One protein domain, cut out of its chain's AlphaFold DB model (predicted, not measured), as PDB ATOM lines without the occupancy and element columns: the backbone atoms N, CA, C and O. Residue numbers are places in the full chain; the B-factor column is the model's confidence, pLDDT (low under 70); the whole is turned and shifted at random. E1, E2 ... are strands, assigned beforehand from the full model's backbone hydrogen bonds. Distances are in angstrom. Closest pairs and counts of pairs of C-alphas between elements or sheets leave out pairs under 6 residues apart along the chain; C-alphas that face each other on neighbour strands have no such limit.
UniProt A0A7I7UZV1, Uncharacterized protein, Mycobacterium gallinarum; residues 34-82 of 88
ATOM      1  N   ASP A  34     330.739 336.380 341.572       63.66
ATOM      2  CA  ASP A  34     331.494 336.355 340.317       63.66
ATOM      3  C   ASP A  34     331.093 335.179 339.403       63.66
ATOM      4  O   ASP A  34     331.203 335.278 338.181       63.66
ATOM      5  N   ASP A  35     330.554 334.095 339.969       58.69
ATOM      6  CA  ASP A  35     330.071 332.915 339.241       58.69
ATOM      7  C   ASP A  35     328.618 333.060 338.750       58.69
ATOM      8  O   ASP A  35     328.117 332.201 338.023       58.69
ATOM      9  N   TRP A  36     327.905 334.120 339.150       66.38
ATOM     10  CA  TRP A  36     326.477 334.307 338.855       66.38
ATOM     11  C   TRP A  36     326.178 334.968 337.514       66.38
ATOM     12  O   TRP A  36     325.004 335.208 337.229       66.38
ATOM     13  N   GLU A  37     327.210 335.257 336.708       65.56
ATOM     14  CA  GLU A  37     327.093 336.089 335.500       65.56
ATOM     15  C   GLU A  37     326.240 337.334 335.797       65.56
ATOM     16  O   GLU A  37     325.263 337.630 335.110       65.56
ATOM     17  N   MET A  38     326.569 338.003 336.910       67.62
ATOM     18  CA  MET A  38     325.773 339.097 337.456       67.62
ATOM     19  C   MET A  38     325.539 340.167 336.397       67.62
ATOM     20  O   MET A  38     326.489 340.679 335.806       67.62
ATOM     21  N   ASP A  39     324.273 340.527 336.199       65.62
ATOM     22  CA  ASP A  39     323.899 341.666 335.371       65.62
ATOM     23  C   ASP A  39     324.524 342.929 335.973       65.62
ATOM     24  O   ASP A  39     324.212 343.295 337.109       65.62
ATOM     25  N   ASP A  40     325.414 343.563 335.206       63.78
ATOM     26  CA  ASP A  40     326.154 344.788 335.536       63.78
ATOM     27  C   ASP A  40     325.244 346.018 335.724       63.78
ATOM     28  O   ASP A  40     325.708 347.109 336.069       63.78
ATOM     29  N   GLY A  41     323.935 345.848 335.531       61.84
ATOM     30  CA  GLY A  41     322.929 346.881 335.676       61.84
ATOM     31  C   GLY A  41     322.833 347.776 334.442       61.84
ATOM     32  O   GLY A  41     322.059 348.745 334.461       61.84
ATOM     33  N   ILE A  42     323.572 347.495 333.360       58.16
ATOM     34  CA  ILE A  42     323.533 348.296 332.135       58.16
ATOM     35  C   ILE A  42     322.188 348.076 331.431       58.16
ATOM     36  O   ILE A  42     321.917 347.061 330.800       58.16
ATOM     37  N   GLY A  43     321.326 349.091 331.511       60.03
ATOM     38  CA  GLY A  43     320.011 349.116 330.861       60.03
ATOM     39  C   GLY A  43     318.840 348.707 331.760       60.03
ATOM     40  O   GLY A  43     317.708 349.084 331.458       60.03
ATOM     41  N   VAL A  44     319.096 348.027 332.882       64.06
ATOM     42  CA  VAL A  44     318.070 347.650 333.879       64.06
ATOM     43  C   VAL A  44     318.147 348.464 335.175       64.06
ATOM     44  O   VAL A  44     317.129 348.629 335.853       64.06
ATOM     45  N   GLY A  45     319.315 349.048 335.464       69.19
ATOM     46  CA  GLY A  45     319.591 349.819 336.671       69.19
ATOM     47  C   GLY A  45     319.910 348.937 337.878       69.19
ATOM     48  O   GLY A  45     319.346 347.860 338.051       69.19
ATOM     49  N   LEU A  46     320.804 349.430 338.735       74.19
ATOM     50  CA  LEU A  46     321.167 348.770 339.987       74.19
ATOM     51  C   LEU A  46     319.962 348.694 340.944       74.19
ATOM     52  O   LEU A  46     319.057 349.534 340.909       74.19
ATOM     53  N   ARG A  47     319.934 347.676 341.809       82.19
ATOM     54  CA  ARG A  47     318.816 347.421 342.735       82.19
ATOM     55  C   ARG A  47     319.139 347.852 344.163       82.19
ATOM     56  O   ARG A  47     320.289 347.903 344.574       82.19
ATOM     57  N   THR A  48     318.119 348.140 344.964       83.62
ATOM     58  CA  THR A  48     318.309 348.479 346.384       83.62
ATOM     59  C   THR A  48     317.916 347.286 347.262       83.62
ATOM     60  O   THR A  48     316.831 346.726 347.061       83.62
ATOM     61  N   PRO A  49     318.727 346.901 348.266       85.44
ATOM     62  CA  PRO A  49     318.338 345.887 349.242       85.44
ATOM     63  C   PRO A  49     316.972 346.178 349.878       85.44
ATOM     64  O   PRO A  49     316.650 347.324 350.191       85.44
ATOM     65  N   GLY A  50     316.169 345.139 350.094       82.62
ATOM     66  CA  GLY A  50     314.850 345.249 350.718       82.62
ATOM     67  C   GLY A  50     313.731 345.724 349.789       82.62
ATOM     68  O   GLY A  50     312.586 345.825 350.231       82.62
ATOM     69  N   THR A  51     314.017 345.994 348.514       88.50
ATOM     70  CA  THR A  51     312.980 346.332 347.530       88.50
ATOM     71  C   THR A  51     312.396 345.079 346.868       88.50
ATOM     72  O   THR A  51     313.089 344.062 346.770       88.50
ATOM     73  N   PRO A  52     311.124 345.111 346.428       90.12
ATOM     74  CA  PRO A  52     310.522 343.994 345.709       90.12
ATOM     75  C   PRO A  52     311.264 343.672 344.409       90.12
ATOM     76  O   PRO A  52     311.730 344.575 343.713       90.12
ATOM     77  N   CYS A  53     311.307 342.391 344.065       87.38
ATOM     78  CA  CYS A  53     311.872 341.877 342.821       87.38
ATOM     79  C   CYS A  53     310.859 340.986 342.094       87.38
ATOM     80  O   CYS A  53     309.908 340.476 342.691       87.38
ATOM     81  N   LEU A  54     311.020 340.828 340.782       84.88
ATOM     82  CA  LEU A  54     310.173 339.961 339.972       84.88
ATOM     83  C   LEU A  54     310.621 338.506 340.100       84.88
ATOM     84  O   LEU A  54     311.802 338.211 340.217       84.88
ATOM     85  N   ALA A  55     309.679 337.573 339.963       76.69
ATOM     86  CA  ALA A  55     309.989 336.141 339.987       76.69
ATOM     87  C   ALA A  55     310.912 335.677 338.843       76.69
ATOM     88  O   ALA A  55     311.476 334.589 338.910       76.69
ATOM     89  N   SER A  56     311.030 336.477 337.782       78.75
ATOM     90  CA  SER A  56     311.957 336.251 336.671       78.75
ATOM     91  C   SER A  56     313.372 336.759 336.946       78.75
ATOM     92  O   SER A  56     314.272 336.478 336.162       78.75
ATOM     93  N   GLU A  57     313.571 337.538 338.009       76.19
ATOM     94  CA  GLU A  57     314.871 338.076 338.396       76.19
ATOM     95  C   GLU A  57     315.518 337.127 339.411       76.19
ATOM     96  O   GLU A  57     314.861 336.659 340.335       76.19
ATOM     97  N   SER A  58     316.798 336.798 339.210       76.94
ATOM     98  CA  SER A  58     317.532 335.867 340.081       76.94
ATOM     99  C   SER A  58     318.643 336.579 340.850       76.94
ATOM    100  O   SER A  58     318.597 336.608 342.078       76.94
ATOM    101  N   HIS A  59     319.579 337.228 340.148       82.19
ATOM    102  CA  HIS A  59     320.704 337.944 340.757       82.19
ATOM    103  C   HIS A  59     320.947 339.291 340.061       82.19
ATOM    104  O   HIS A  59     320.717 339.401 338.857       82.19
ATOM    105  N   GLN A  60     321.364 340.310 340.817       77.81
ATOM    106  CA  GLN A  60     321.601 341.689 340.349       77.81
ATOM    107  C   GLN A  60     322.629 342.394 341.248       77.81
ATOM    108  O   GLN A  60     322.763 342.049 342.425       77.81
ATOM    109  N   TRP A  61     323.300 343.429 340.740       76.12
ATOM    110  CA  TRP A  61     324.132 344.302 341.574       76.12
ATOM    111  C   TRP A  61     323.319 345.365 342.318       76.12
ATOM    112  O   TRP A  61     322.315 345.897 341.828       76.12
ATOM    113  N   ALA A  62     323.770 345.685 343.530       74.56
ATOM    114  CA  ALA A  62     323.182 346.733 344.344       74.56
ATOM    115  C   ALA A  62     323.658 348.131 343.934       74.56
ATOM    116  O   ALA A  62     324.827 348.337 343.618       74.56
ATOM    117  N   GLU A  63     322.783 349.126 344.071       69.31
ATOM    118  CA  GLU A  63     323.193 350.525 344.123       69.31
ATOM    119  C   GLU A  63     323.807 350.764 345.506       69.31
ATOM    120  O   GLU A  63     323.088 350.814 346.507       69.31
ATOM    121  N   ASN A  64     325.136 350.836 345.597       62.69
ATOM    122  CA  ASN A  64     325.806 350.970 346.888       62.69
ATOM    123  C   ASN A  64     326.991 351.954 346.836       62.69
ATOM    124  O   ASN A  64     327.904 351.775 346.032       62.69
ATOM    125  N   PRO A  65     327.041 352.964 347.726       52.12
ATOM    126  CA  PRO A  65     328.191 353.863 347.844       52.12
ATOM    127  C   PRO A  65     329.446 353.219 348.467       52.12
ATOM    128  O   PRO A  65     330.495 353.860 348.495       52.12
ATOM    129  N   VAL A  66     329.352 351.997 349.007       54.56
ATOM    130  CA  VAL A  66     330.429 351.311 349.756       54.56
ATOM    131  C   VAL A  66     331.133 350.216 348.929       54.56
ATOM    132  O   VAL A  66     332.130 349.660 349.382       54.56
ATOM    133  N   GLY A  67     330.667 349.940 347.706       58.94
ATOM    134  CA  GLY A  67     331.232 348.938 346.790       58.94
ATOM    135  C   GLY A  67     330.195 347.935 346.277       58.94
ATOM    136  O   GLY A  67     329.074 347.875 346.789       58.94
ATOM    137  N   ASP A  68     330.580 347.147 345.273       63.53
ATOM    138  CA  ASP A  68     329.684 346.217 344.580       63.53
ATOM    139  C   ASP A  68     329.168 345.144 345.549       63.53
ATOM    140  O   ASP A  68     329.919 344.353 346.117       63.53
ATOM    141  N   THR A  69     327.860 345.158 345.806       74.12
ATOM    142  CA  THR A  69     327.186 344.173 346.660       74.12
ATOM    143  C   THR A  69     326.217 343.380 345.811       74.12
ATOM    144  O   THR A  69     325.344 343.954 345.162       74.12
ATOM    145  N   ALA A  70     326.355 342.061 345.829       80.00
ATOM    146  CA  ALA A  70     325.469 341.167 345.110       80.00
ATOM    147  C   ALA A  70     324.118 341.039 345.817       80.00
ATOM    148  O   ALA A  70     324.051 340.921 347.046       80.00
ATOM    149  N   LEU A  71     323.042 341.031 345.036       83.50
ATOM    150  CA  LEU A  71     321.683 340.814 345.511       83.50
ATOM    151  C   LEU A  71     321.104 339.542 344.911       83.50
ATOM    152  O   LEU A  71     321.279 339.253 343.729       83.50
ATOM    153  N   TRP A  72     320.355 338.823 345.740       85.12
ATOM    154  CA  TRP A  72     319.569 337.660 345.350       85.12
ATOM    155  C   TRP A  72     318.077 337.952 345.528       85.12
ATOM    156  O   TRP A  72     317.681 338.603 346.498       85.12
ATOM    157  N   CYS A  73     317.249 337.476 344.598       86.38
ATOM    158  CA  CYS A  73     315.789 337.511 344.679       86.38
ATOM    159  C   CYS A  73     315.241 336.109 345.021       86.38
ATOM    160  O   CYS A  73     314.869 335.348 344.125       86.38
ATOM    161  N   PRO A  74     315.196 335.710 346.305       83.00
ATOM    162  CA  PRO A  74     314.732 334.385 346.693       83.00
ATOM    163  C   PRO A  74     313.212 334.235 346.546       83.00
ATOM    164  O   PRO A  74     312.445 335.000 347.146       83.00
ATOM    165  N   PRO A  75     312.730 333.178 345.873       83.06
ATOM    166  CA  PRO A  75     311.378 332.688 346.094       83.06
ATOM    167  C   PRO A  75     311.240 332.143 347.530       83.06
ATOM    168  O   PRO A  75     312.185 331.557 348.057       83.06
ATOM    169  N   PRO A  76     310.070 332.266 348.182       84.19
ATOM    170  CA  PRO A  76     308.866 332.978 347.751       84.19
ATOM    171  C   PRO A  76     308.833 334.438 348.232       84.19
ATOM    172  O   PRO A  76     307.787 335.076 348.154       84.19
ATOM    173  N   ALA A  77     309.929 334.940 348.810       85.81
ATOM    174  CA  ALA A  77     309.958 336.263 349.418       85.81
ATOM    175  C   ALA A  77     309.847 337.373 348.365       85.81
ATOM    176  O   ALA A  77     309.165 338.359 348.619       85.81
ATOM    177  N   PHE A  78     310.473 337.193 347.195       87.81
ATOM    178  CA  PHE A  78     310.482 338.168 346.094       87.81
ATOM    179  C   PHE A  78     310.876 339.580 346.558       87.81
ATOM    180  O   PHE A  78     310.282 340.590 346.177       87.81
ATOM    181  N   VAL A  79     311.914 339.633 347.396       88.44
ATOM    182  CA  VAL A  79     312.565 340.857 347.867       88.44
ATOM    183  C   VAL A  79     314.070 340.693 347.699       88.44
ATOM    184  O   VAL A  79     314.605 339.638 348.031       88.44
ATOM    185  N   TRP A  80     314.752 341.734 347.225       86.38
ATOM    186  CA  TRP A  80     316.205 341.736 347.083       86.38
ATOM    187  C   TRP A  80     316.906 341.620 348.439       86.38
ATOM    188  O   TRP A  80     316.746 342.488 349.301       86.38
ATOM    189  N   VAL A  81     317.722 340.580 348.615       85.50
ATOM    190  CA  VAL A  81     318.525 340.362 349.827       85.50
ATOM    191  C   VAL A  81     320.023 340.447 349.519       85.50
ATOM    192  O   VAL A  81     320.450 339.927 348.487       85.50
ATOM    193  N   PRO A  82     320.834 341.080 350.392       83.44
ATOM    194  CA  PRO A  82     322.285 341.065 350.262       83.44
ATOM    195  C   PRO A  82     322.830 339.654 350.375       83.44
ATOM    196  O   PRO A  82     322.473 338.905 351.287       83.44
TER     197      PRO A  82
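This is residues 34 to 82 of the 88 residues of an uncharacterized protein of Mycobacterium gallinarum (UniProt A0A7I7UZV1). A compact domain of little regular structure: a small two-stranded hairpin, E1 and E2, sits near the middle of long loops, and residues 81 to 82 pair beside E2. Residues 34 to 58, ahead of the hairpin, hold no named element. The printed part has 49 residues, with no named helix and two named strands, E1 then E2, in one antiparallel sheet; the class is all strand, with only 6 residues in named elements. The radius of gyration of the C-alphas is 10.0 A and the spans are 27 by 20 by 20 A.

E1, residues 59 to 61, and E2, residues 70 to 72, are antiparallel at 148 degrees and form a hairpin. C-alphas 59 and 72 face each other at 4.7 A. N 71 and O 60 are within hydrogen-bond range at 2.8 A. Residues 71 to 72 of E2 also pair antiparallel with residues 81 to 82.

E1 begins at C-alpha 59 (320.704, 337.944, 340.757) and measures 7.3 A. E2 measures 6.9 A and ends at C-alpha 72 (319.569, 337.660, 345.350).

The two C-alphas farthest apart, those of Pro 65 and Pro 76, are 28.5 A apart. The printed part has no cut. The link from E1 to E2 is short. pLDDT is under 70 in residues 34 to 45 and 63 to 68.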